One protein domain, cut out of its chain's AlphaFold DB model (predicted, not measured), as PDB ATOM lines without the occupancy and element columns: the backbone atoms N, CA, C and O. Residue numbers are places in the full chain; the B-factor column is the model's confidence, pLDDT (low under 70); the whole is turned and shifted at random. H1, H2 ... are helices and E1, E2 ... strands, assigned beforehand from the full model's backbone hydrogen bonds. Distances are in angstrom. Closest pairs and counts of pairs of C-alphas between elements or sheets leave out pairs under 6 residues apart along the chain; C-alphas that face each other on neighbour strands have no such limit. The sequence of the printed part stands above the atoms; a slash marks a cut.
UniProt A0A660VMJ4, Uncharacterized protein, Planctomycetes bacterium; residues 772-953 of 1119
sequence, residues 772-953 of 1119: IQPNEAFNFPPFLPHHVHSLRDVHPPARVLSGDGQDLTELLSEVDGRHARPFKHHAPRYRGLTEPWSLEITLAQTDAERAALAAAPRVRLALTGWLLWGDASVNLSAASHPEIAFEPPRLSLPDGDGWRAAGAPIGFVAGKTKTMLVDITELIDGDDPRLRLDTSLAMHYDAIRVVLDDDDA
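Overview. This is residues 772 to 953 of the 1119 residues of an uncharacterized protein of Planctomycetes bacterium (UniProt A0A660VMJ4). Two strongly twisted antiparallel sheets, one of five strands and one of three, stand partly face to face as a loose sandwich, joined at one corner by the tight turn from E8 to E9. The short helices H1 and H2 lie at opposite ends of the longest axis, and a long link, residues 803 to 832, runs along the side of E2 and E9, while residues 772 to 788 run outside the smaller sheet on the side of E7. The 182 printed residues hold E1, E2, E3, H1, E4, H2, E5, E6, E7, E8 and E9 along the chain, a mixed class of helices and strands, with 76 residues, under half, in named elements. The sheet orders are E2, E3, E8, E5, E6 and E7, E4, E9. The whole is compact, with a radius of gyration of the C-alphas of 16.3 A and spans of 48 by 38 by 31 A.

Along the chain. In the larger sheet, E2 is residues 799 to 802, E3 residues 833 to 842, 25.8 A long, and E8 residues 930 to 937, 21.7 A. E5 is residues 890 to 895, 15.6 A, and E6 residues 898 to 901. In the smaller sheet, E7 is residues 914 to 919, 17.0 A, E4 residues 860 to 867, 20.7 A, and E9 residues 939 to 947, 20.9 A. H1 is residues 847 to 855 and H2 residues 872 to 880. E1, residues 789 to 791, pairs with no named strand. E1 begins at C-alpha 789 at (150.661, 151.133, 107.859), E3 begins at C-alpha 833 at (131.689, 128.033, 110.898), and E9 ends at C-alpha 947 at (143.047, 153.021, 100.701).

Arrangement. In the five-strand sheet, E2 and E3 are a hairpin, with N 801 and O 840 at 2.9 A, within hydrogen-bond range. E3 bends by 65 degrees at residue 836 and is antiparallel to E8 at 168 degrees, with N 839 and O 933 at 2.9 A. E5 is staggered: residues 890 to 892 pair with E8, where N 892 and O 932 are 2.8 A apart, and residues 892 to 895 pair with E6. E5 and E6 are a hairpin, with N 893 and O 900 at 2.8 A. From edge to edge, the strands' lines turn by 90 degrees. In the other sheet, E4 is the inner strand, antiparallel to E9 with N 862 and O 945 at 2.8 A, and to E7 with N 863 and O 916 at 2.9 A. E4 bends by 53 degrees at residue 864, and E9 bends by 70 degrees at residue 942. Between the sheets, the closest C-alphas of E4 and E8 are those of Leu 867 and Leu 937, 7.5 A apart, and E8 and E9 meet only through their link. The closest C-alphas of E1 and E9 are those of Leu 791 and Val 947, 6.5 A apart. H1 and H2 are apart, and neither is on either sheet. In H1 and H2 every O i to N i+4 pair is within hydrogen-bond range.

Size, cuts and confidence. The two C-alphas farthest apart are those of Asp 847 and Ser 873, at 50.0 A. The printed part has no cut. The links from E2 to E3, with 30 residues, and from E6 to E7, with 12, are long. Short pairings outside the named strands join residues 772 to 773 with 789 to 790 of E1, residues 777 to 778 with 908 to 909, and residues 794 to 795 with 946 to 947 of E9. Mean pLDDT of the printed part is 92.2, and no printed residue is under 70.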
ATOM      1  N   ILE A 772     146.682 154.954 111.612       97.06
ATOM      2  CA  ILE A 772     147.727 153.924 111.627       97.06
ATOM      3  C   ILE A 772     147.144 152.536 111.891       97.06
ATOM      4  O   ILE A 772     146.171 152.412 112.627       97.06
ATOM      5  N   GLN A 773     147.752 151.498 111.315       95.94
ATOM      6  CA  GLN A 773     147.366 150.102 111.536       95.94
ATOM      7  C   GLN A 773     148.600 149.180 111.555       95.94
ATOM      8  O   GLN A 773     149.414 149.265 110.632       95.94
ATOM      9  N   PRO A 774     148.759 148.276 112.541       93.06
ATOM     10  CA  PRO A 774     149.881 147.331 112.585       93.06
ATOM     11  C   PRO A 774     149.672 146.080 111.709       93.06
ATOM     12  O   PRO A 774     150.571 145.247 111.635       93.06
ATOM     13  N   ASN A 775     148.517 145.976 111.032       88.38
ATOM     14  CA  ASN A 775     148.026 144.800 110.303       88.38
ATOM     15  C   ASN A 775     147.815 143.576 111.208       88.38
ATOM     16  O   ASN A 775     148.629 142.659 111.248       88.38
ATOM     17  N   GLU A 776     146.675 143.547 111.894       87.75
ATOM     18  CA  GLU A 776     146.320 142.535 112.901       87.75
ATOM     19  C   GLU A 776     145.717 141.263 112.269       87.75
ATOM     20  O   GLU A 776     144.680 140.736 112.686       87.75
ATOM     21  N   ALA A 777     146.340 140.807 111.184       89.00
ATOM     22  CA  ALA A 777     145.892 139.673 110.396       89.00
ATOM     23  C   ALA A 777     146.492 138.359 110.908       89.00
ATOM     24  O   ALA A 777     147.710 138.172 110.890       89.00
ATOM     25  N   PHE A 778     145.631 137.397 111.225       88.88
ATOM     26  CA  PHE A 778     146.005 135.995 111.298       88.88
ATOM     27  C   PHE A 778     146.374 135.499 109.892       88.88
ATOM     28  O   PHE A 778     145.530 135.466 108.990       88.88
ATOM     29  N   ASN A 779     147.636 135.107 109.695       85.69
ATOM     30  CA  ASN A 779     148.159 134.644 108.411       85.69
ATOM     31  C   ASN A 779     148.814 133.271 108.518       85.69
ATOM     32  O   ASN A 779     149.371 132.894 109.544       85.69
ATOM     33  N   PHE A 780     148.820 132.549 107.402       80.88
ATOM     34  CA  PHE A 780     149.621 131.340 107.258       80.88
ATOM     35  C   PHE A 780     151.043 131.687 106.790       80.88
ATOM     36  O   PHE A 780     151.214 132.666 106.061       80.88
ATOM     37  N   PRO A 781     152.064 130.877 107.135       80.25
ATOM     38  CA  PRO A 781     153.430 131.098 106.684       80.25
ATOM     39  C   PRO A 781     153.553 131.274 105.155       80.25
ATOM     40  O   PRO A 781     152.936 130.514 104.401       80.25
ATOM     41  N   PRO A 782     154.418 132.190 104.674       84.44
ATOM     42  CA  PRO A 782     155.297 133.055 105.465       84.44
ATOM     43  C   PRO A 782     154.522 134.175 106.173       84.44
ATOM     44  O   PRO A 782     153.748 134.885 105.536       84.44
ATOM     45  N   PHE A 783     154.773 134.342 107.473       85.12
ATOM     46  CA  PHE A 783     154.171 135.416 108.260       85.12
ATOM     47  C   PHE A 783     154.632 136.786 107.756       85.12
ATOM     48  O   PHE A 783     155.742 136.933 107.224       85.12
ATOM     49  N   LEU A 784     153.751 137.779 107.868       82.81
ATOM     50  CA  LEU A 784     154.031 139.128 107.394       82.81
ATOM     51  C   LEU A 784     155.009 139.811 108.357       82.81
ATOM     52  O   LEU A 784     154.794 139.771 109.563       82.81
ATOM     53  N   PRO A 785     156.077 140.461 107.863       86.75
ATOM     54  CA  PRO A 785     156.936 141.241 108.740       86.75
ATOM     55  C   PRO A 785     156.149 142.421 109.318       86.75
ATOM     56  O   PRO A 785     155.378 143.056 108.595       86.75
ATOM     57  N   HIS A 786     156.407 142.755 110.584       90.38
ATOM     58  CA  HIS A 786     155.811 143.928 111.213       90.38
ATOM     59  C   HIS A 786     156.045 145.201 110.383       90.38
ATOM     60  O   HIS A 786     157.180 145.523 110.006       90.38
ATOM     61  N   HIS A 787     154.964 145.940 110.137       93.50
ATOM     62  CA  HIS A 787     154.978 147.240 109.479       93.50
ATOM     63  C   HIS A 787     153.803 148.089 109.976       93.50
ATOM     64  O   HIS A 787     152.664 147.631 109.999       93.50
ATOM     65  N   VAL A 788     154.073 149.344 110.338       96.25
ATOM     66  CA  VAL A 788     153.029 150.300 110.729       96.25
ATOM     67  C   VAL A 788     152.496 150.986 109.476       96.25
ATOM     68  O   VAL A 788     153.136 151.885 108.929       96.25
ATOM     69  N   HIS A 789     151.325 150.557 109.018       96.62
ATOM     70  CA  HIS A 789     150.661 151.133 107.859       96.62
ATOM     71  C   HIS A 789     150.053 152.490 108.200       96.62
ATOM     72  O   HIS A 789     149.298 152.615 109.156       96.62
ATOM     73  N   SER A 790     150.329 153.483 107.368       96.88
ATOM     74  CA  SER A 790     149.662 154.776 107.331       96.88
ATOM     75  C   SER A 790     148.508 154.766 106.332       96.88
ATOM     76  O   SER A 790     148.641 154.255 105.220       96.88
ATOM     77  N   LEU A 791     147.366 155.313 106.736       96.94
ATOM     78  CA  LEU A 791     146.138 155.400 105.953       96.94
ATOM     79  C   LEU A 791     145.700 156.872 105.916       96.94
ATOM     80  O   LEU A 791     145.249 157.425 106.918       96.94
ATOM     81  N   ARG A 792     145.868 157.531 104.769       95.69
ATOM     82  CA  ARG A 792     145.537 158.950 104.554       95.69
ATOM     83  C   ARG A 792     144.393 159.142 103.568       95.69
ATOM     84  O   ARG A 792     143.538 159.991 103.797       95.69
ATOM     85  N   ASP A 793     144.408 158.410 102.455       96.38
ATOM     86  CA  ASP A 793     143.401 158.544 101.395       96.38
ATOM     87  C   ASP A 793     142.434 157.355 101.433       96.38
ATOM     88  O   ASP A 793     142.570 156.397 100.673       96.38
ATOM     89  N   VAL A 794     141.506 157.388 102.394       96.19
ATOM     90  CA  VAL A 794     140.600 156.278 102.729       96.19
ATOM     91  C   VAL A 794     139.185 156.571 102.235       96.19
ATOM     92  O   VAL A 794     138.612 157.611 102.557       96.19
ATOM     93  N   HIS A 795     138.603 155.630 101.493       95.44
ATOM     94  CA  HIS A 795     137.267 155.733 100.899       95.44
ATOM     95  C   HIS A 795     136.449 154.469 101.175       95.44
ATOM     96  O   HIS A 795     137.022 153.380 101.228       95.44
ATOM     97  N   PRO A 796     135.115 154.548 101.298       95.88
ATOM     98  CA  PRO A 796     134.285 153.351 101.237       95.88
ATOM     99  C   PRO A 796     134.293 152.763  99.809       95.88
ATOM    100  O   PRO A 796     134.508 153.500  98.839       95.88
ATOM    101  N   PRO A 797     134.031 151.457  99.634       95.75
ATOM    102  CA  PRO A 797     133.789 150.872  98.325       95.75
ATOM    103  C   PRO A 797     132.553 151.511  97.688       95.75
ATOM    104  O   PRO A 797     131.594 151.873  98.370       95.75
ATOM    105  N   ALA A 798     132.541 151.600  96.359       96.44
ATOM    106  CA  ALA A 798     131.396 152.139  95.630       96.44
ATOM    107  C   ALA A 798     130.126 151.294  95.834       96.44
ATOM    108  O   ALA A 798     129.017 151.829  95.790       96.44
ATOM    109  N   ARG A 799     130.276 149.974  96.026       97.69
ATOM    110  CA  ARG A 799     129.168 149.071  96.363       97.69
ATOM    111  C   ARG A 799     129.649 147.758  96.976       97.69
ATOM    112  O   ARG A 799     130.657 147.227  96.519       97.69
ATOM    113  N   VAL A 800     128.884 147.191  97.910       98.12
ATOM    114  CA  VAL A 800     129.076 145.820  98.413       98.12
ATOM    115  C   VAL A 800     127.759 145.050  98.373       98.12
ATOM    116  O   VAL A 800     126.751 145.518  98.900       98.12
ATOM    117  N   LEU A 801     127.770 143.870  97.753       97.75
ATOM    118  CA  LEU A 801     126.643 142.939  97.717       97.75
ATOM    119  C   LEU A 801     127.002 141.621  98.389       97.75
ATOM    120  O   LEU A 801     128.084 141.096  98.152       97.75
ATOM    121  N   SER A 802     126.087 141.044  99.157       96.50
ATOM    122  CA  SER A 802     126.182 139.637  99.562       96.50
ATOM    123  C   SER A 802     125.901 138.688  98.396       96.50
ATOM    124  O   SER A 802     125.326 139.072  97.373       96.50
ATOM    125  N   GLY A 803     126.274 137.417  98.563       92.31
ATOM    126  CA  GLY A 803     126.049 136.365  97.567       92.31
ATOM    127  C   GLY A 803     124.578 136.143  97.177       92.31
ATOM    128  O   GLY A 803     124.310 135.686  96.068       92.31
ATOM    129  N   ASP A 804     123.624 136.502  98.040       92.62
ATOM    130  CA  ASP A 804     122.179 136.477  97.760       92.62
ATOM    131  C   ASP A 804     121.640 137.800  97.167       92.62
ATOM    132  O   ASP A 804     120.463 137.899  96.808       92.62
ATOM    133  N   GLY A 805     122.505 138.806  96.997       94.88
ATOM    134  CA  GLY A 805     122.213 140.078  96.338       94.88
ATOM    135  C   GLY A 805     121.720 141.200  97.256       94.88
ATOM    136  O   GLY A 805     121.268 142.229  96.738       94.88
ATOM    137  N   GLN A 806     121.792 141.047  98.584       96.75
ATOM    138  CA  GLN A 806     121.516 142.137  99.525       96.75
ATOM    139  C   GLN A 806     122.579 143.235  99.399       96.75
ATOM    140  O   GLN A 806     123.776 142.963  99.351       96.75
ATOM    141  N   ASP A 807     122.141 144.495  99.352       97.56
ATOM    142  CA  ASP A 807     123.047 145.644  99.334       97.56
ATOM    143  C   ASP A 807     123.501 145.984 100.757       97.56
ATOM    144  O   ASP A 807     122.689 146.371 101.600       97.56
ATOM    145  N   LEU A 808     124.796 145.799 101.017       97.50
ATOM    146  CA  LEU A 808     125.439 145.989 102.319       97.50
ATOM    147  C   LEU A 808     126.341 147.230 102.345       97.50
ATOM    148  O   LEU A 808     127.064 147.443 103.313       97.50
ATOM    149  N   THR A 809     126.298 148.060 101.299       96.81
ATOM    150  CA  THR A 809     127.226 149.186 101.111       96.81
ATOM    151  C   THR A 809     127.220 150.159 102.289       96.81
ATOM    152  O   THR A 809     128.282 150.518 102.776       96.81
ATOM    153  N   GLU A 810     126.042 150.568 102.774       95.75
ATOM    154  CA  GLU A 810     125.938 151.491 103.918       95.75
ATOM    155  C   GLU A 810     126.475 150.853 105.204       95.75
ATOM    156  O   GLU A 810     127.200 151.502 105.951       95.75
ATOM    157  N   LEU A 811     126.159 149.574 105.428       95.06
ATOM    158  CA  LEU A 811     126.552 148.841 106.630       95.06
ATOM    159  C   LEU A 811     128.067 148.630 106.723       95.06
ATOM    160  O   LEU A 811     128.577 148.590 107.823       95.06
ATOM    161  N   LEU A 812     128.765 148.519 105.588       96.69
ATOM    162  CA  LEU A 812     130.203 148.226 105.524       96.69
ATOM    163  C   LEU A 812     131.071 149.452 105.187       96.69
ATOM    164  O   LEU A 812     132.228 149.297 104.788       96.69
ATOM    165  N   SER A 813     130.513 150.662 105.275       95.25
ATOM    166  CA  SER A 813     131.179 151.895 104.824       95.25
ATOM    167  C   SER A 813     132.014 152.602 105.894       95.25
ATOM    168  O   SER A 813     132.981 153.287 105.551       95.25
ATOM    169  N   GLU A 814     131.669 152.437 107.170       94.38
ATOM    170  CA  GLU A 814     132.277 153.136 108.306       94.38
ATOM    171  C   GLU A 814     132.521 152.161 109.466       94.38
ATOM    172  O   GLU A 814     131.857 151.139 109.561       94.38
ATOM    173  N   VAL A 815     133.481 152.479 110.340       93.06
ATOM    174  CA  VAL A 815     133.735 151.712 111.571       93.06
ATOM    175  C   VAL A 815     132.830 152.276 112.670       93.06
ATOM    176  O   VAL A 815     133.191 153.262 113.319       93.06
ATOM    177  N   ASP A 816     131.623 151.722 112.815       91.31
ATOM    178  CA  ASP A 816     130.589 152.202 113.747       91.31
ATOM    179  C   ASP A 816     130.084 151.129 114.738       91.31
ATOM    180  O   ASP A 816     129.233 151.420 115.589       91.31
ATOM    181  N   GLY A 817     130.650 149.918 114.680       87.44
ATOM    182  CA  GLY A 817     130.294 148.767 115.509       87.44
ATOM    183  C   GLY A 817     129.077 147.980 115.012       87.44
ATOM    184  O   GLY A 817     128.588 147.095 115.731       87.44
ATOM    185  N   ARG A 818     128.549 148.279 113.818       88.62
ATOM    186  CA  ARG A 818     127.440 147.547 113.194       88.62
ATOM    187  C   ARG A 818     127.969 146.574 112.149       88.62
ATOM    188  O   ARG A 818     128.241 146.912 111.006       88.62
ATOM    189  N   HIS A 819     127.948 145.302 112.512       90.19
ATOM    190  CA  HIS A 819     128.534 144.256 111.687       90.19
ATOM    191  C   HIS A 819     127.569 143.697 110.633       90.19
ATOM    192  O   HIS A 819     126.399 143.413 110.914       90.19
ATOM    193  N   ALA A 820     128.081 143.463 109.425       91.50
ATOM    194  CA  ALA A 820     127.403 142.683 108.401       91.50
ATOM    195  C   ALA A 820     127.404 141.188 108.735       91.50
ATOM    196  O   ALA A 820     128.377 140.647 109.258       91.50
ATOM    197  N   ARG A 821     126.305 140.515 108.375       88.75
ATOM    198  CA  ARG A 821     126.094 139.075 108.593       88.75
ATOM    199  C   ARG A 821     125.551 138.409 107.326       88.75
ATOM    200  O   ARG A 821     124.385 138.027 107.278       88.75
ATOM    201  N   PRO A 822     126.355 138.331 106.257       91.81
ATOM    202  CA  PRO A 822     125.928 137.808 104.955       91.81
ATOM    203  C   PRO A 822     125.845 136.269 104.910       91.81
ATOM    204  O   PRO A 822     125.935 135.688 103.831       91.81
ATOM    205  N   PHE A 823     125.734 135.603 106.060       92.50
ATOM    206  CA  PHE A 823     125.910 134.161 106.199       92.50
ATOM    207  C   PHE A 823     124.852 133.531 107.097       92.50
ATOM    208  O   PHE A 823     124.136 134.203 107.840       92.50
ATOM    209  N   LYS A 824     124.792 132.202 107.038       91.12
ATOM    210  CA  LYS A 824     123.946 131.371 107.885       91.12
ATOM    211  C   LYS A 824     124.833 130.462 108.728       91.12
ATOM    212  O   LYS A 824     125.689 129.762 108.190       91.12
ATOM    213  N   HIS A 825     124.626 130.483 110.042       87.56
ATOM    214  CA  HIS A 825     125.339 129.603 110.960       87.56
ATOM    215  C   HIS A 825     124.982 128.136 110.720       87.56
ATOM    216  O   HIS A 825     123.832 127.800 110.415       87.56
ATOM    217  N   HIS A 826     125.976 127.271 110.903       87.69
ATOM    218  CA  HIS A 826     125.725 125.858 111.153       87.69
ATOM    219  C   HIS A 826     125.118 125.651 112.553       87.69
ATOM    220  O   HIS A 826     124.928 126.600 113.317       87.69
ATOM    221  N   ALA A 827     124.788 124.401 112.879       84.12
ATOM    222  CA  ALA A 827     124.369 124.030 114.228       84.12
ATOM    223  C   ALA A 827     125.434 124.425 115.279       84.12
ATOM    224  O   ALA A 827     126.613 124.509 114.922       84.12
ATOM    225  N   PRO A 828     125.068 124.621 116.563       83.44
ATOM    226  CA  PRO A 828     125.983 125.146 117.579       83.44
ATOM    227  C   PRO A 828     127.257 124.308 117.783       83.44
ATOM    228  O   PRO A 828     128.301 124.880 118.084       83.44
ATOM    229  N   ARG A 829     127.222 122.992 117.504       86.25
ATOM    230  CA  ARG A 829     128.418 122.126 117.414       86.25
ATOM    231  C   ARG A 829     129.522 122.692 116.520       86.25
ATOM    232  O   ARG A 829     130.685 122.543 116.852       86.25
ATOM    233  N   TYR A 830     129.187 123.368 115.422       88.75
ATOM    234  CA  TYR A 830     130.155 123.955 114.486       88.75
ATOM    235  C   TYR A 830     130.304 125.467 114.672       88.75
ATOM    236  O   TYR A 830     130.444 126.219 113.702       88.75
ATOM    237  N   ARG A 831     130.222 125.937 115.921       86.69
ATOM    238  CA  ARG A 831     130.379 127.353 116.268       86.69
ATOM    239  C   ARG A 831     131.623 127.949 115.600       86.69
ATOM    240  O   ARG A 831     132.702 127.371 115.637       86.69
ATOM    241  N   GLY A 832     131.448 129.119 114.988       88.56
ATOM    242  CA  GLY A 832     132.490 129.815 114.226       88.56
ATOM    243  C   GLY A 832     132.554 129.460 112.735       88.56
ATOM    244  O   GLY A 832     133.157 130.204 111.959       88.56
ATOM    245  N   LEU A 833     131.857 128.403 112.305       91.69
ATOM    246  CA  LEU A 833     131.689 128.033 110.898       91.69
ATOM    247  C   LEU A 833     130.273 128.351 110.396       91.69
ATOM    248  O   LEU A 833     129.300 128.442 111.152       91.69
ATOM    249  N   THR A 834     130.161 128.546 109.086       93.94
ATOM    250  CA  THR A 834     128.938 128.968 108.391       93.94
ATOM    251  C   THR A 834     128.812 128.255 107.051       93.94
ATOM    252  O   THR A 834     129.807 127.775 106.503       93.94
ATOM    253  N   GLU A 835     127.602 128.231 106.486       93.81
ATOM    254  CA  GLU A 835     127.445 127.865 105.075       93.81
ATOM    255  C   GLU A 835     128.307 128.805 104.208       93.81
ATOM    256  O   GLU A 835     128.333 130.008 104.492       93.81
ATOM    257  N   PRO A 836     128.994 128.312 103.154       95.38
ATOM    258  CA  PRO A 836     129.846 129.153 102.321       95.38
ATOM    259  C   PRO A 836     129.120 130.397 101.808       95.38
ATOM    260  O   PRO A 836     128.025 130.317 101.244       95.38
ATOM    261  N   TRP A 837     129.756 131.551 101.961       96.56
ATOM    262  CA  TRP A 837     129.185 132.844 101.605       96.56
ATOM    263  C   TRP A 837     130.203 133.727 100.888       96.56
ATOM    264  O   TRP A 837     131.402 133.440 100.825       96.56
ATOM    265  N   SER A 838     129.703 134.807 100.283       96.81
ATOM    266  CA  SER A 838     130.555 135.748  99.561       96.81
ATOM    267  C   SER A 838     130.079 137.195  99.647       96.81
ATOM    268  O   SER A 838     128.891 137.458  99.854       96.81
ATOM    269  N   LEU A 839     131.019 138.123  99.454       97.94
ATOM    270  CA  LEU A 839     130.769 139.550  99.247       97.94
ATOM    271  C   LEU A 839     131.357 139.985  97.904       97.94
ATOM    272  O   LEU A 839     132.568 139.911  97.710       97.94
ATOM    273  N   GLU A 840     130.521 140.466  96.985       97.25
ATOM    274  CA  GLU A 840     130.945 141.173  95.773       97.25
ATOM    275  C   GLU A 840     131.205 142.646  96.112       97.25
ATOM    276  O   GLU A 840     130.292 143.394  96.463       97.25
ATOM    277  N   ILE A 841     132.461 143.067  95.992       97.56
ATOM    278  CA  ILE A 841     132.956 144.400  96.334       97.56
ATOM    279  C   ILE A 841     133.278 145.134  95.031       97.56
ATOM    280  O   ILE A 841     134.179 144.753  94.288       97.56
ATOM    281  N   THR A 842     132.553 146.211  94.745       97.12
ATOM    282  CA  THR A 842     132.850 147.126  93.637       97.12
ATOM    283  C   THR A 842     133.647 148.312  94.165       97.12
ATOM    284  O   THR A 842     133.120 149.110  94.940       97.12
ATOM    285  N   LEU A 843     134.898 148.465  93.723       96.31
ATOM    286  CA  LEU A 843     135.786 149.531  94.197       96.31
ATOM    287  C   LEU A 843     135.430 150.901  93.606       96.31
ATOM    288  O   LEU A 843     135.576 151.914  94.279       96.31
ATOM    289  N   ALA A 844     134.952 150.941  92.357       94.31
ATOM    290  CA  ALA A 844     134.642 152.181  91.645       94.31
ATOM    291  C   ALA A 844     133.485 152.008  90.648       94.31
ATOM    292  O   ALA A 844     133.462 151.066  89.857       94.31
ATOM    293  N   GLN A 845     132.551 152.960  90.618       92.62
ATOM    294  CA  GLN A 845     131.434 153.014  89.666       92.62
ATOM    295  C   GLN A 845     131.434 154.284  88.815       92.62
ATOM    296  O   GLN A 845     131.048 154.236  87.638       92.62
ATOM    297  N   THR A 846     131.870 155.413  89.371       93.44
ATOM    298  CA  THR A 846     131.935 156.685  88.645       93.44
ATOM    299  C   THR A 846     133.254 156.837  87.885       93.44
ATOM    300  O   THR A 846     134.268 156.227  88.219       93.44
ATOM    301  N   ASP A 847     133.266 157.674  86.843       92.44
ATOM    302  CA  ASP A 847     134.505 157.973  86.108       92.44
ATOM    303  C   ASP A 847     135.551 158.658  87.001       92.44
ATOM    304  O   ASP A 847     136.748 158.502  86.775       92.44
ATOM    305  N   ALA A 848     135.107 159.400  88.022       92.12
ATOM    306  CA  ALA A 848     135.989 160.038  88.993       92.12
ATOM    307  C   ALA A 848     136.648 159.008  89.923       92.12
ATOM    308  O   ALA A 848     137.858 159.066  90.108       92.12
ATOM    309  N   GLU A 849     135.882 158.044  90.442       92.94
ATOM    310  CA  GLU A 849     136.416 156.942  91.258       92.94
ATOM    311  C   GLU A 849     137.376 156.066  90.451       92.94
ATOM    312  O   GLU A 849     138.471 155.777  90.920       92.94
ATOM    313  N   ARG A 850     137.025 155.704  89.207       93.19
ATOM    314  CA  ARG A 850     137.927 154.946  88.323       93.19
ATOM    315  C   ARG A 850     139.223 155.703  88.047       93.19
ATOM    316  O   ARG A 850     140.293 155.104  88.032       93.19
ATOM    317  N   ALA A 851     139.140 157.018  87.836       92.12
ATOM    318  CA  ALA A 851     140.322 157.848  87.639       92.12
ATOM    319  C   ALA A 851     141.184 157.950  88.909       92.12
ATOM    320  O   ALA A 851     142.405 157.950  88.789       92.12
ATOM    321  N   ALA A 852     140.572 158.021  90.096       92.44
ATOM    322  CA  ALA A 852     141.287 158.006  91.372       92.44
ATOM    323  C   ALA A 852     141.984 156.656  91.600       92.44
ATOM    324  O   ALA A 852     143.189 156.634  91.831       92.44
ATOM    325  N   LEU A 853     141.262 155.547  91.412       93.88
ATOM    326  CA  LEU A 853     141.787 154.184  91.515       93.88
ATOM    327  C   LEU A 853     142.979 153.958  90.571       93.88
ATOM    328  O   LEU A 853     144.002 153.432  90.986       93.88
ATOM    329  N   ALA A 854     142.878 154.412  89.317       91.50
ATOM    330  CA  ALA A 854     143.950 154.281  88.329       91.50
ATOM    331  C   ALA A 854     145.148 155.221  88.571       91.50
ATOM    332  O   ALA A 854     146.227 154.988  88.027       91.50
ATOM    333  N   ALA A 855     144.957 156.313  89.317       93.19
ATOM    334  CA  ALA A 855     146.013 157.271  89.647       93.19
ATOM    335  C   ALA A 855     146.710 156.966  90.983       93.19
ATOM    336  O   ALA A 855     147.760 157.555  91.250       93.19
ATOM    337  N   ALA A 856     146.126 156.091  91.806       93.75
ATOM    338  CA  ALA A 856     146.653 155.728  93.110       93.75
ATOM    339  C   ALA A 856     148.007 155.005  92.975       93.75
ATOM    340  O   ALA A 856     148.159 154.144  92.105       93.75
ATOM    341  N   PRO A 857     149.008 155.342  93.807       93.31
ATOM    342  CA  PRO A 857     150.312 154.681  93.774       93.31
ATOM    343  C   PRO A 857     150.238 153.237  94.289       93.31
ATOM    344  O   PRO A 857     150.925 152.367  93.755       93.31
ATOM    345  N   ARG A 858     149.380 152.980  95.282       95.94
ATOM    346  CA  ARG A 858     149.005 151.649  95.766       95.94
ATOM    347  C   ARG A 858     147.516 151.633  96.073       95.94
ATOM    348  O   ARG A 858     146.915 152.671  96.345       95.94
ATOM    349  N   VAL A 859     146.934 150.439  96.045       96.06
ATOM    350  CA  VAL A 859     145.550 150.215  96.453       96.06
ATOM    351  C   VAL A 859     145.505 149.086  97.468       96.06
ATOM    352  O   VAL A 859     145.910 147.958  97.188       96.06
ATOM    353  N   ARG A 860     144.999 149.396  98.660       96.62
ATOM    354  CA  ARG A 860     144.885 148.444  99.769       96.62
ATOM    355  C   ARG A 860     143.443 148.373 100.256       96.62
ATOM    356  O   ARG A 860     142.730 149.373 100.224       96.62
ATOM    357  N   LEU A 861     143.025 147.203 100.723       96.75
ATOM    358  CA  LEU A 861     141.789 147.034 101.482       96.75
ATOM    359  C   LEU A 861     142.121 147.024 102.970       96.75
ATOM    360  O   LEU A 861     142.948 146.224 103.400       96.75
ATOM    361  N   ALA A 862     141.466 147.891 103.736       97.31
ATOM    362  CA  ALA A 862     141.408 147.808 105.188       97.31
ATOM    363  C   ALA A 862     140.092 147.122 105.570       97.31
ATOM    364  O   ALA A 862     139.012 147.669 105.328       97.31
ATOM    365  N   LEU A 863     140.191 145.907 106.106       97.38
ATOM    366  CA  LEU A 863     139.051 145.101 106.535       97.38
ATOM    367  C   LEU A 863     138.993 145.142 108.062       97.38
ATOM    368  O   LEU A 863     139.896 144.628 108.724       97.38
ATOM    369  N   THR A 864     137.947 145.763 108.600       96.44
ATOM    370  CA  THR A 864     137.719 145.881 110.044       96.44
ATOM    371  C   THR A 864     136.560 144.980 110.448       96.44
ATOM    372  O   THR A 864     135.494 145.016 109.831       96.44
ATOM    373  N   GLY A 865     136.763 144.160 111.471       94.31
ATOM    374  CA  GLY A 865     135.744 143.250 111.986       94.31
ATOM    375  C   GLY A 865     136.315 142.288 113.012       94.31
ATOM    376  O   GLY A 865     137.446 142.467 113.461       94.31
ATOM    377  N   TRP A 866     135.555 141.246 113.330       92.31
ATOM    378  CA  TRP A 866     135.953 140.182 114.251       92.31
ATOM    379  C   TRP A 866     135.556 138.801 113.712       92.31
ATOM    380  O   TRP A 866     134.677 138.668 112.851       92.31
ATOM    381  N   LEU A 867     136.223 137.766 114.214       89.88
ATOM    382  CA  LEU A 867     135.927 136.364 113.932       89.88
ATOM    383  C   LEU A 867     135.245 135.749 115.155       89.88
ATOM    384  O   LEU A 867     135.778 135.794 116.265       89.88
ATOM    385  N   LEU A 868     134.093 135.105 114.955       86.94
ATOM    386  CA  LEU A 868     133.588 134.174 115.959       86.94
ATOM    387  C   LEU A 868     134.429 132.895 115.885       86.94
ATOM    388  O   LEU A 868     134.282 132.120 114.945       86.94
ATOM    389  N   TRP A 869     135.324 132.695 116.851       80.81
ATOM    390  CA  TRP A 869     136.195 131.521 116.891       80.81
ATOM    391  C   TRP A 869     135.418 130.215 117.109       80.81
ATOM    392  O   TRP A 869     134.496 130.153 117.929       80.81
ATOM    393  N   GLY A 870     135.837 129.173 116.388       82.50
ATOM    394  CA  GLY A 870     135.676 127.778 116.804       82.50
ATOM    395  C   GLY A 870     136.889 127.319 117.623       82.50
ATOM    396  O   GLY A 870     137.861 128.062 117.755       82.50
ATOM    397  N   ASP A 871     136.848 126.102 118.161       86.94
ATOM    398  CA  ASP A 871     137.954 125.489 118.912       86.94
ATOM    399  C   ASP A 871     138.517 124.240 118.211       86.94
ATOM    400  O   ASP A 871     138.151 123.911 117.078       86.94
ATOM    401  N   ALA A 872     139.460 123.562 118.871       89.75
ATOM    402  CA  ALA A 872     140.097 122.355 118.359       89.75
ATOM    403  C   ALA A 872     139.085 121.245 118.042       89.75
ATOM    404  O   ALA A 872     139.173 120.644 116.967       89.75
ATOM    405  N   SER A 873     138.111 121.009 118.927       90.06
ATOM    406  CA  SER A 873     137.017 120.068 118.690       90.06
ATOM    407  C   SER A 873     136.200 120.430 117.451       90.06
ATOM    408  O   SER A 873     135.978 119.560 116.609       90.06
ATOM    409  N   VAL A 874     135.834 121.705 117.260       90.44
ATOM    410  CA  VAL A 874     135.141 122.153 116.034       90.44
ATOM    411  C   VAL A 874     135.976 121.866 114.787       90.44
ATOM    412  O   VAL A 874     135.444 121.357 113.800       90.44
ATOM    413  N   ASN A 875     137.277 122.167 114.814       89.94
ATOM    414  CA  ASN A 875     138.155 121.969 113.658       89.94
ATOM    415  C   ASN A 875     138.305 120.485 113.294       89.94
ATOM    416  O   ASN A 875     138.227 120.135 112.117       89.94
ATOM    417  N   LEU A 876     138.503 119.603 114.280       89.50
ATOM    418  CA  LEU A 876     138.594 118.160 114.034       89.50
ATOM    419  C   LEU A 876     137.261 117.573 113.568       89.50
ATOM    420  O   LEU A 876     137.246 116.752 112.643       89.50
ATOM    421  N   SER A 877     136.158 118.035 114.154       89.25
ATOM    422  CA  SER A 877     134.821 117.633 113.738       89.25
ATOM    423  C   SER A 877     134.562 118.046 112.286       89.25
ATOM    424  O   SER A 877     134.311 117.197 111.434       89.25
ATOM    425  N   ALA A 878     134.764 119.318 111.937       90.38
ATOM    426  CA  ALA A 878     134.613 119.803 110.564       90.38
ATOM    427  C   ALA A 878     135.540 119.073 109.574       90.38
ATOM    428  O   ALA A 878     135.114 118.708 108.482       90.38
ATOM    429  N   ALA A 879     136.788 118.781 109.957       88.75
ATOM    430  CA  ALA A 879     137.731 118.054 109.105       88.75
ATOM    431  C   ALA A 879     137.309 116.603 108.808       88.75
ATOM    432  O   ALA A 879     137.778 116.017 107.826       88.75
ATOM    433  N   SER A 880     136.452 116.010 109.645       84.75
ATOM    434  CA  SER A 880     135.909 114.666 109.440       84.75
ATOM    435  C   SER A 880     134.539 114.651 108.754       84.75
ATOM    436  O   SER A 880     134.141 113.583 108.293       84.75
ATOM    437  N   HIS A 881     133.869 115.802 108.619       89.00
ATOM    438  CA  HIS A 881     132.519 115.946 108.065       89.00
ATOM    439  C   HIS A 881     132.563 116.671 106.703       89.00
ATOM    440  O   HIS A 881     132.663 117.899 106.660       89.00
ATOM    441  N   PRO A 882     132.504 115.955 105.563       87.38
ATOM    442  CA  PRO A 882     132.708 116.543 104.232       87.38
ATOM    443  C   PRO A 882     131.648 117.580 103.824       87.38
ATOM    444  O   PRO A 882     131.872 118.344 102.886       87.38
ATOM    445  N   GLU A 883     130.497 117.607 104.493       86.69
ATOM    446  CA  GLU A 883     129.443 118.603 104.315       86.69
ATOM    447  C   GLU A 883     129.736 119.951 105.000       86.69
ATOM    448  O   GLU A 883     129.054 120.937 104.713       86.69
ATOM    449  N   ILE A 884     130.735 120.009 105.889       90.50
ATOM    450  CA  ILE A 884     131.123 121.211 106.631       90.50
ATOM    451  C   ILE A 884     132.378 121.813 106.003       90.50
ATOM    452  O   ILE A 884     133.457 121.224 105.992       90.50
ATOM    453  N   ALA A 885     132.243 123.024 105.468       88.69
ATOM    454  CA  ALA A 885     133.346 123.710 104.816       88.69
ATOM    455  C   ALA A 885     134.203 124.481 105.831       88.69
ATOM    456  O   ALA A 885     133.690 125.311 106.584       88.69
ATOM    457  N   PHE A 886     135.523 124.298 105.767       88.75
ATOM    458  CA  PHE A 886     136.508 125.195 106.376       88.75
ATOM    459  C   PHE A 886     137.281 125.923 105.266       88.75
ATOM    460  O   PHE A 886     138.262 125.417 104.721       88.75
ATOM    461  N   GLU A 887     136.813 127.111 104.892       89.88
ATOM    462  CA  GLU A 887     137.369 127.926 103.813       89.88
ATOM    463  C   GLU A 887     137.797 129.295 104.356       89.88
ATOM    464  O   GLU A 887     136.961 130.199 104.489       89.88
ATOM    465  N   PRO A 888     139.097 129.487 104.652       90.94
ATOM    466  CA  PRO A 888     139.624 130.791 105.030       90.94
ATOM    467  C   PRO A 888     139.372 131.844 103.938       90.94
ATOM    468  O   PRO A 888     139.324 131.487 102.753       90.94
ATOM    469  N   PRO A 889     139.259 133.138 104.293       94.38
ATOM    470  CA  PRO A 889     138.902 134.169 103.332       94.38
ATOM    471  C   PRO A 889     139.870 134.240 102.157       94.38
ATOM    472  O   PRO A 889     141.092 134.259 102.316       94.38
ATOM    473  N   ARG A 890     139.315 134.304 100.948       95.19
ATOM    474  CA  ARG A 890     140.073 134.435  99.699       95.19
ATOM    475  C   ARG A 890     139.438 135.462  98.781       95.19
ATOM    476  O   ARG A 890     138.218 135.588  98.717       95.19
ATOM    477  N   LEU A 891     140.281 136.157  98.022       96.00
ATOM    478  CA  LEU A 891     139.831 137.062  96.970       96.00
ATOM    479  C   LEU A 891     139.699 136.325  95.636       96.00
ATOM    480  O   LEU A 891     140.533 135.493  95.265       96.00
ATOM    481  N   SER A 892     138.662 136.681  94.890       95.38
ATOM    482  CA  SER A 892     138.388 136.243  93.526       95.38
ATOM    483  C   SER A 892     138.178 137.460  92.618       95.38
ATOM    484  O   SER A 892     137.633 138.479  93.041       95.38
ATOM    485  N   LEU A 893     138.611 137.345  91.364       94.88
ATOM    486  CA  LEU A 893     138.504 138.376  90.329       94.88
ATOM    487  C   LEU A 893     137.443 137.985  89.289       94.88
ATOM    488  O   LEU A 893     137.234 136.782  89.078       94.88
ATOM    489  N   PRO A 894     136.809 138.957  88.613       93.81
ATOM    490  CA  PRO A 894     135.923 138.695  87.486       93.81
ATOM    491  C   PRO A 894     136.616 137.889  86.375       93.81
ATOM    492  O   PRO A 894     137.761 138.154  86.007       93.81
ATOM    493  N   ASP A 895     135.910 136.902  85.824       90.38
ATOM    494  CA  ASP A 895     136.332 136.107  84.664       90.38
ATOM    495  C   ASP A 895     135.121 135.859  83.749       90.38
ATOM    496  O   ASP A 895     134.428 134.839  83.828       90.38
ATOM    497  N   GLY A 896     134.796 136.860  82.923       87.25
ATOM    498  CA  GLY A 896     133.556 136.888  82.143       87.25
ATOM    499  C   GLY A 896     132.324 137.033  83.041       87.25
ATOM    500  O   GLY A 896     132.239 137.970  83.828       87.25
ATOM    501  N   ASP A 897     131.375 136.099  82.927       84.62
ATOM    502  CA  ASP A 897     130.193 136.030  83.805       84.62
ATOM    503  C   ASP A 897     130.485 135.299  85.139       84.62
ATOM    504  O   ASP A 897     129.585 135.127  85.961       84.62
ATOM    505  N   GLY A 898     131.719 134.814  85.338       91.88
ATOM    506  CA  GLY A 898     132.142 134.037  86.503       91.88
ATOM    507  C   GLY A 898     133.208 134.725  87.356       91.88
ATOM    508  O   GLY A 898     133.543 135.893  87.164       91.88
ATOM    509  N   TRP A 899     133.760 133.959  88.299       94.25
ATOM    510  CA  TRP A 899     134.790 134.400  89.239       94.25
ATOM    511  C   TRP A 899     135.951 133.410  89.257       94.25
ATOM    512  O   TRP A 899     135.739 132.195  89.260       94.25
ATOM    513  N   ARG A 900     137.180 133.920  89.323       93.44
ATOM    514  CA  ARG A 900     138.405 133.120  89.430       93.44
ATOM    515  C   ARG A 900     139.195 133.537  90.663       93.44
ATOM    516  O   ARG A 900     139.430 134.722  90.858       93.44
ATOM    517  N   ALA A 901     139.660 132.574  91.460       92.75
ATOM    518  CA  ALA A 901     140.511 132.857  92.617       92.75
ATOM    519  C   ALA A 901     141.758 133.679  92.222       92.75
ATOM    520  O   ALA A 901     142.431 133.370  91.230       92.75
ATOM    521  N   ALA A 902     142.049 134.721  93.001       89.75
ATOM    522  CA  ALA A 902     143.170 135.635  92.793       89.75
ATOM    523  C   ALA A 902     144.503 135.068  93.316       89.75
ATOM    524  O   ALA A 902     145.566 135.449  92.831       89.75
ATOM    525  N   GLY A 903     144.455 134.136  94.273       87.06
ATOM    526  CA  GLY A 903     145.632 133.556  94.913       87.06
ATOM    527  C   GLY A 903     145.281 132.652  96.095       87.06
ATOM    528  O   GLY A 903     144.197 132.067  96.133       87.06
ATOM    529  N   ALA A 904     146.222 132.533  97.032       88.12
ATOM    530  CA  ALA A 904     146.022 131.877  98.324       88.12
ATOM    531  C   ALA A 904     145.057 132.690  99.221       88.12
ATOM    532  O   ALA A 904     144.777 133.850  98.901       88.12
ATOM    533  N   PRO A 905     144.548 132.110 100.326       90.75
ATOM    534  CA  PRO A 905     143.784 132.861 101.314       90.75
ATOM    535  C   PRO A 905     144.527 134.106 101.808       90.75
ATOM    536  O   PRO A 905     145.750 134.090 101.934       90.75
ATOM    537  N   ILE A 906     143.780 135.172 102.086       91.62
ATOM    538  CA  ILE A 906     144.316 136.485 102.479       91.62
ATOM    539  C   ILE A 906     144.501 136.635 103.997       91.62
ATOM    540  O   ILE A 906     144.847 137.720 104.453       91.62
ATOM    541  N   GLY A 907     144.243 135.572 104.764       90.69
ATOM    542  CA  GLY A 907     144.150 135.625 106.221       90.69
ATOM    543  C   GLY A 907     142.792 136.139 106.704       90.69
ATOM    544  O   GLY A 907     141.833 136.229 105.933       90.69
ATOM    545  N   PHE A 908     142.703 136.446 107.994       91.88
ATOM    546  CA  PHE A 908     141.515 137.008 108.647       91.88
ATOM    547  C   PHE A 908     141.919 137.805 109.894       91.88
ATOM    548  O   PHE A 908     143.037 137.670 110.378       91.88
ATOM    549  N   VAL A 909     141.036 138.654 110.417       89.75
ATOM    550  CA  VAL A 909     141.272 139.379 111.680       89.75
ATOM    551  C   VAL A 909     141.352 138.401 112.857       89.75
ATOM    552  O   VAL A 909     140.520 137.500 112.973       89.75
ATOM    553  N   ALA A 910     142.369 138.545 113.709       82.94
ATOM    554  CA  ALA A 910     142.613 137.616 114.811       82.94
ATOM    555  C   ALA A 910     141.698 137.907 116.015       82.94
ATOM    556  O   ALA A 910     142.015 138.762 116.838       82.94
ATOM    557  N   GLY A 911     140.589 137.171 116.128       81.62
ATOM    558  CA  GLY A 911     139.695 137.215 117.286       81.62
ATOM    559  C   GLY A 911     138.764 138.404 117.330       81.62
ATOM    560  O   GLY A 911     137.801 138.437 116.562       81.62
ATOM    561  N   LYS A 912     138.993 139.312 118.274       88.69
ATOM    562  CA  LYS A 912     138.131 140.466 118.548       88.69
ATOM    563  C   LYS A 912     138.255 141.545 117.468       88.69
ATOM    564  O   LYS A 912     139.005 141.388 116.503       88.69
ATOM    565  N   THR A 913     137.475 142.620 117.584       90.44
ATOM    566  CA  THR A 913     137.391 143.651 116.538       90.44
ATOM    567  C   THR A 913     138.761 144.287 116.277       90.44
ATOM    568  O   THR A 913     139.277 145.035 117.107       90.44
ATOM    569  N   LYS A 914     139.337 143.990 115.108       93.00
ATOM    570  CA  LYS A 914     140.686 144.387 114.668       93.00
ATOM    571  C   LYS A 914     140.681 144.804 113.198       93.00
ATOM    572  O   LYS A 914     139.667 144.661 112.508       93.00
ATOM    573  N   THR A 915     141.799 145.343 112.703       94.62
ATOM    574  CA  THR A 915     141.930 145.743 111.288       94.62
ATOM    575  C   THR A 915     143.089 145.035 110.589       94.62
ATOM    576  O   THR A 915     144.252 145.168 110.971       94.62
ATOM    577  N   MET A 916     142.768 144.329 109.500       94.31
ATOM    578  CA  MET A 916     143.746 143.720 108.593       94.31
ATOM    579  C   MET A 916     143.868 144.498 107.281       94.31
ATOM    580  O   MET A 916     142.890 145.063 106.779       94.31
ATOM    581  N   LEU A 917     145.071 144.499 106.708       94.88
ATOM    582  CA  LEU A 917     145.403 145.203 105.470       94.88
ATOM    583  C   LEU A 917     145.777 144.207 104.370       94.88
ATOM    584  O   LEU A 917     146.656 143.365 104.549       94.88
ATOM    585  N   VAL A 918     145.154 144.354 103.200       94.38
ATOM    586  CA  VAL A 918     145.420 143.522 102.016       94.38
ATOM    587  C   VAL A 918     145.824 144.414 100.850       94.38
ATOM    588  O   VAL A 918     145.033 145.236 100.390       94.38
ATOM    589  N   ASP A 919     147.052 144.261 100.355       93.88
ATOM    590  CA  ASP A 919     147.499 144.948  99.140       93.88
ATOM    591  C   ASP A 919     146.915 144.254  97.906       93.88
ATOM    592  O   ASP A 919     147.189 143.082  97.641       93.88
ATOM    593  N   ILE A 920     146.094 144.989  97.161       95.00
ATOM    594  CA  ILE A 920     145.408 144.504  95.962       95.00
ATOM    595  C   ILE A 920     145.880 145.232  94.700       95.00
ATOM    596  O   ILE A 920     145.275 145.068  93.643       95.00
ATOM    597  N   THR A 921     146.964 146.012  94.781       94.12
ATOM    598  CA  THR A 921     147.465 146.855  93.681       94.12
ATOM    599  C   THR A 921     147.655 146.057  92.389       94.12
ATOM    600  O   THR A 921     147.209 146.474  91.325       94.12
ATOM    601  N   GLU A 922     148.250 144.865  92.488       92.25
ATOM    602  CA  GLU A 922     148.519 143.980  91.343       92.25
ATOM    603  C   GLU A 922     147.306 143.123  90.923       92.25
ATOM    604  O   GLU A 922     147.376 142.384  89.941       92.25
ATOM    605  N   LEU A 923     146.201 143.176  91.678       90.50
ATOM    606  CA  LEU A 923     144.994 142.374  91.447       90.50
ATOM    607  C   LEU A 923     143.882 143.147  90.729       90.50
ATOM    608  O   LEU A 923     142.981 142.525  90.165       90.50
ATOM    609  N   ILE A 924     143.916 144.479  90.763       86.56
ATOM    610  CA  ILE A 924     142.845 145.325  90.231       86.56
ATOM    611  C   ILE A 924     142.904 145.390  88.707       86.56
ATOM    612  O   ILE A 924     143.914 145.782  88.121       86.56
ATOM    613  N   ASP A 925     141.769 145.108  88.072       86.06
ATOM    614  CA  ASP A 925     141.508 145.508  86.694       86.06
ATOM    615  C   ASP A 925     140.766 146.853  86.694       86.06
ATOM    616  O   ASP A 925     139.691 146.995  87.277       86.06
ATOM    617  N   GLY A 926     141.345 147.872  86.054       79.12
ATOM    618  CA  GLY A 926     140.722 149.193  85.957       79.12
ATOM    619  C   GLY A 926     139.453 149.212  85.093       79.12
ATOM    620  O   GLY A 926     138.615 150.100  85.275       79.12
ATOM    621  N   ASP A 927     139.304 148.248  84.177       84.94
ATOM    622  CA  ASP A 927     138.123 148.114  83.317       84.94
ATOM    623  C   ASP A 927     136.969 147.385  84.035       84.94
ATOM    624  O   ASP A 927     135.800 147.688  83.777       84.94
ATOM    625  N   ASP A 928     137.282 146.480  84.969       91.31
ATOM    626  CA  ASP A 928     136.317 145.813  85.853       91.31
ATOM    627  C   ASP A 928     136.818 145.823  87.315       91.31
ATOM    628  O   ASP A 928     137.420 144.852  87.779       91.31
ATOM    629  N   PRO A 929     136.572 146.915  88.069       93.12
ATOM    630  CA  PRO A 929     137.124 147.128  89.410       93.12
ATOM    631  C   PRO A 929     136.320 146.386  90.489       93.12
ATOM    632  O   PRO A 929     136.057 146.922  91.571       93.12
ATOM    633  N   ARG A 930     135.855 145.177  90.172       95.00
ATOM    634  CA  ARG A 930     135.120 144.306  91.085       95.00
ATOM    635  C   ARG A 930     136.037 143.231  91.646       95.00
ATOM    636  O   ARG A 930     136.923 142.726  90.968       95.00
ATOM    637  N   LEU A 931     135.772 142.857  92.886       95.88
ATOM    638  CA  LEU A 931     136.409 141.764  93.607       95.88
ATOM    639  C   LEU A 931     135.314 140.955  94.296       95.88
ATOM    640  O   LEU A 931     134.229 141.473  94.561       95.88
ATOM    641  N   ARG A 932     135.606 139.706  94.638       96.38
ATOM    642  CA  ARG A 932     134.740 138.913  95.505       96.38
ATOM    643  C   ARG A 932     135.537 138.304  96.643       96.38
ATOM    644  O   ARG A 932     136.575 137.700  96.394       96.38
ATOM    645  N   LEU A 933     135.054 138.474  97.864       97.00
ATOM    646  CA  LEU A 933     135.548 137.784  99.049       97.00
ATOM    647  C   LEU A 933     134.714 136.515  99.238       97.00
ATOM    648  O   LEU A 933     133.496 136.623  99.314       97.00
ATOM    649  N   ASP A 934     135.349 135.347  99.282       96.06
ATOM    650  CA  ASP A 934     134.703 134.047  99.514       96.06
ATOM    651  C   ASP A 934     135.238 133.429 100.822       96.06
ATOM    652  O   ASP A 934     136.456 133.454 101.035       96.06
ATOM    653  N   THR A 935     134.369 132.880 101.682       95.44
ATOM    654  CA  THR A 935     134.754 132.165 102.919       95.44
ATOM    655  C   THR A 935     133.605 131.300 103.467       95.44
ATOM    656  O   THR A 935     132.460 131.440 103.039       95.44
ATOM    657  N   SER A 936     133.904 130.428 104.432       94.62
ATOM    658  CA  SER A 936     132.914 129.756 105.293       94.62
ATOM    659  C   SER A 936     133.077 130.097 106.783       94.62
ATOM    660  O   SER A 936     132.365 129.552 107.626       94.62
ATOM    661  N   LEU A 937     133.990 131.007 107.137       93.81
ATOM    662  CA  LEU A 937     134.164 131.453 108.521       93.81
ATOM    663  C   LEU A 937     133.088 132.479 108.905       93.81
ATOM    664  O   LEU A 937     132.650 133.275 108.071       93.81
ATOM    665  N   ALA A 938     132.694 132.502 110.178       92.38
ATOM    666  CA  ALA A 938     131.760 133.481 110.738       92.38
ATOM    667  C   ALA A 938     132.420 134.868 110.930       92.38
ATOM    668  O   ALA A 938     132.623 135.333 112.057       92.38
ATOM    669  N   MET A 939     132.778 135.524 109.818       92.94
ATOM    670  CA  MET A 939     133.417 136.847 109.810       92.94
ATOM    671  C   MET A 939     132.392 137.972 109.917       92.94
ATOM    672  O   MET A 939     131.627 138.226 108.987       92.94
ATOM    673  N   HIS A 940     132.445 138.717 111.013       93.44
ATOM    674  CA  HIS A 940     131.584 139.862 111.262       93.44
ATOM    675  C   HIS A 940     132.331 141.140 110.876       93.44
ATOM    676  O   HIS A 940     133.063 141.712 111.681       93.44
ATOM    677  N   TYR A 941     132.183 141.574 109.622       94.69
ATOM    678  CA  TYR A 941     132.812 142.807 109.141       94.69
ATOM    679  C   TYR A 941     132.008 144.035 109.562       94.69
ATOM    680  O   TYR A 941     130.809 144.095 109.305       94.69
ATOM    681  N   ASP A 942     132.682 145.006 110.170       94.81
ATOM    682  CA  ASP A 942     132.157 146.343 110.466       94.81
ATOM    683  C   ASP A 942     132.383 147.271 109.266       94.81
ATOM    684  O   ASP A 942     131.471 147.930 108.785       94.81
ATOM    685  N   ALA A 943     133.589 147.240 108.685       97.12
ATOM    686  CA  ALA A 943     133.930 148.080 107.544       97.12
ATOM    687  C   ALA A 943     134.839 147.380 106.531       97.12
ATOM    688  O   ALA A 943     135.771 146.652 106.880       97.12
ATOM    689  N   ILE A 944     134.617 147.690 105.254       97.56
ATOM    690  CA  ILE A 944     135.552 147.437 104.159       97.56
ATOM    691  C   ILE A 944     135.919 148.806 103.603       97.56
ATOM    692  O   ILE A 944     135.049 149.510 103.106       97.56
ATOM    693  N   ARG A 945     137.188 149.212 103.686       97.56
ATOM    694  CA  ARG A 945     137.646 150.534 103.223       97.56
ATOM    695  C   ARG A 945     138.757 150.393 102.187       97.56
ATOM    696  O   ARG A 945     139.641 149.550 102.321       97.56
ATOM    697  N   VAL A 946     138.711 151.218 101.147       97.19
ATOM    698  CA  VAL A 946     139.688 151.283 100.054       97.19
ATOM    699  C   VAL A 946     140.676 152.409 100.339       97.19
ATOM    700  O   VAL A 946     140.280 153.563 100.490       97.19
ATOM    701  N   VAL A 947     141.961 152.080 100.404       97.56
ATOM    702  CA  VAL A 947     143.047 153.021 100.701       97.56
ATOM    703  C   VAL A 947     143.868 153.263  99.436       97.56
ATOM    704  O   VAL A 947     144.388 152.308  98.858       97.56
ATOM    705  N   LEU A 948     143.975 154.526  99.010       96.81
ATOM    706  CA  LEU A 948     144.529 154.968  97.718       96.81
ATOM    707  C   LEU A 948     145.800 155.830  97.856       96.81
ATOM    708  O   LEU A 948     146.020 156.772  97.093       96.81
ATOM    709  N   ASP A 949     146.646 155.537  98.839       96.00
ATOM    710  CA  ASP A 949     147.891 156.269  99.096       96.00
ATOM    711  C   ASP A 949     149.139 155.375  98.952       96.00
ATOM    712  O   ASP A 949     149.043 154.203  98.591       96.00
ATOM    713  N   ASP A 950     150.326 155.944  99.188       94.94
ATOM    714  CA  ASP A 950     151.616 155.252  99.024       94.94
ATOM    715  C   ASP A 950     152.138 154.611 100.322       94.94
ATOM    716  O   ASP A 950     153.245 154.077 100.345       94.94
ATOM    717  N   ASP A 951     151.360 154.654 101.412       95.62
ATOM    718  CA  ASP A 951     151.806 154.220 102.742       95.62
ATOM    719  C   ASP A 951     153.111 154.911 103.213       95.62
ATOM    720  O   ASP A 951     154.016 154.289 103.770       95.62
ATOM    721  N   ASP A 952     153.240 156.212 102.932       95.31
ATOM    722  CA  ASP A 952     154.478 156.988 103.087       95.31
ATOM    723  C   ASP A 952     154.351 158.168 104.066       95.31
ATOM    724  O   ASP A 952     155.205 159.067 104.101       95.31
ATOM    725  N   ALA A 953     153.278 158.206 104.866       95.44
ATOM    726  CA  ALA A 953     153.096 159.286 105.821       95.44
ATOM    727  C   ALA A 953     154.253 159.319 106.835       95.44
ATOM    728  O   ALA A 953     154.753 158.277 107.254       95.44
TER     729      ALA A 953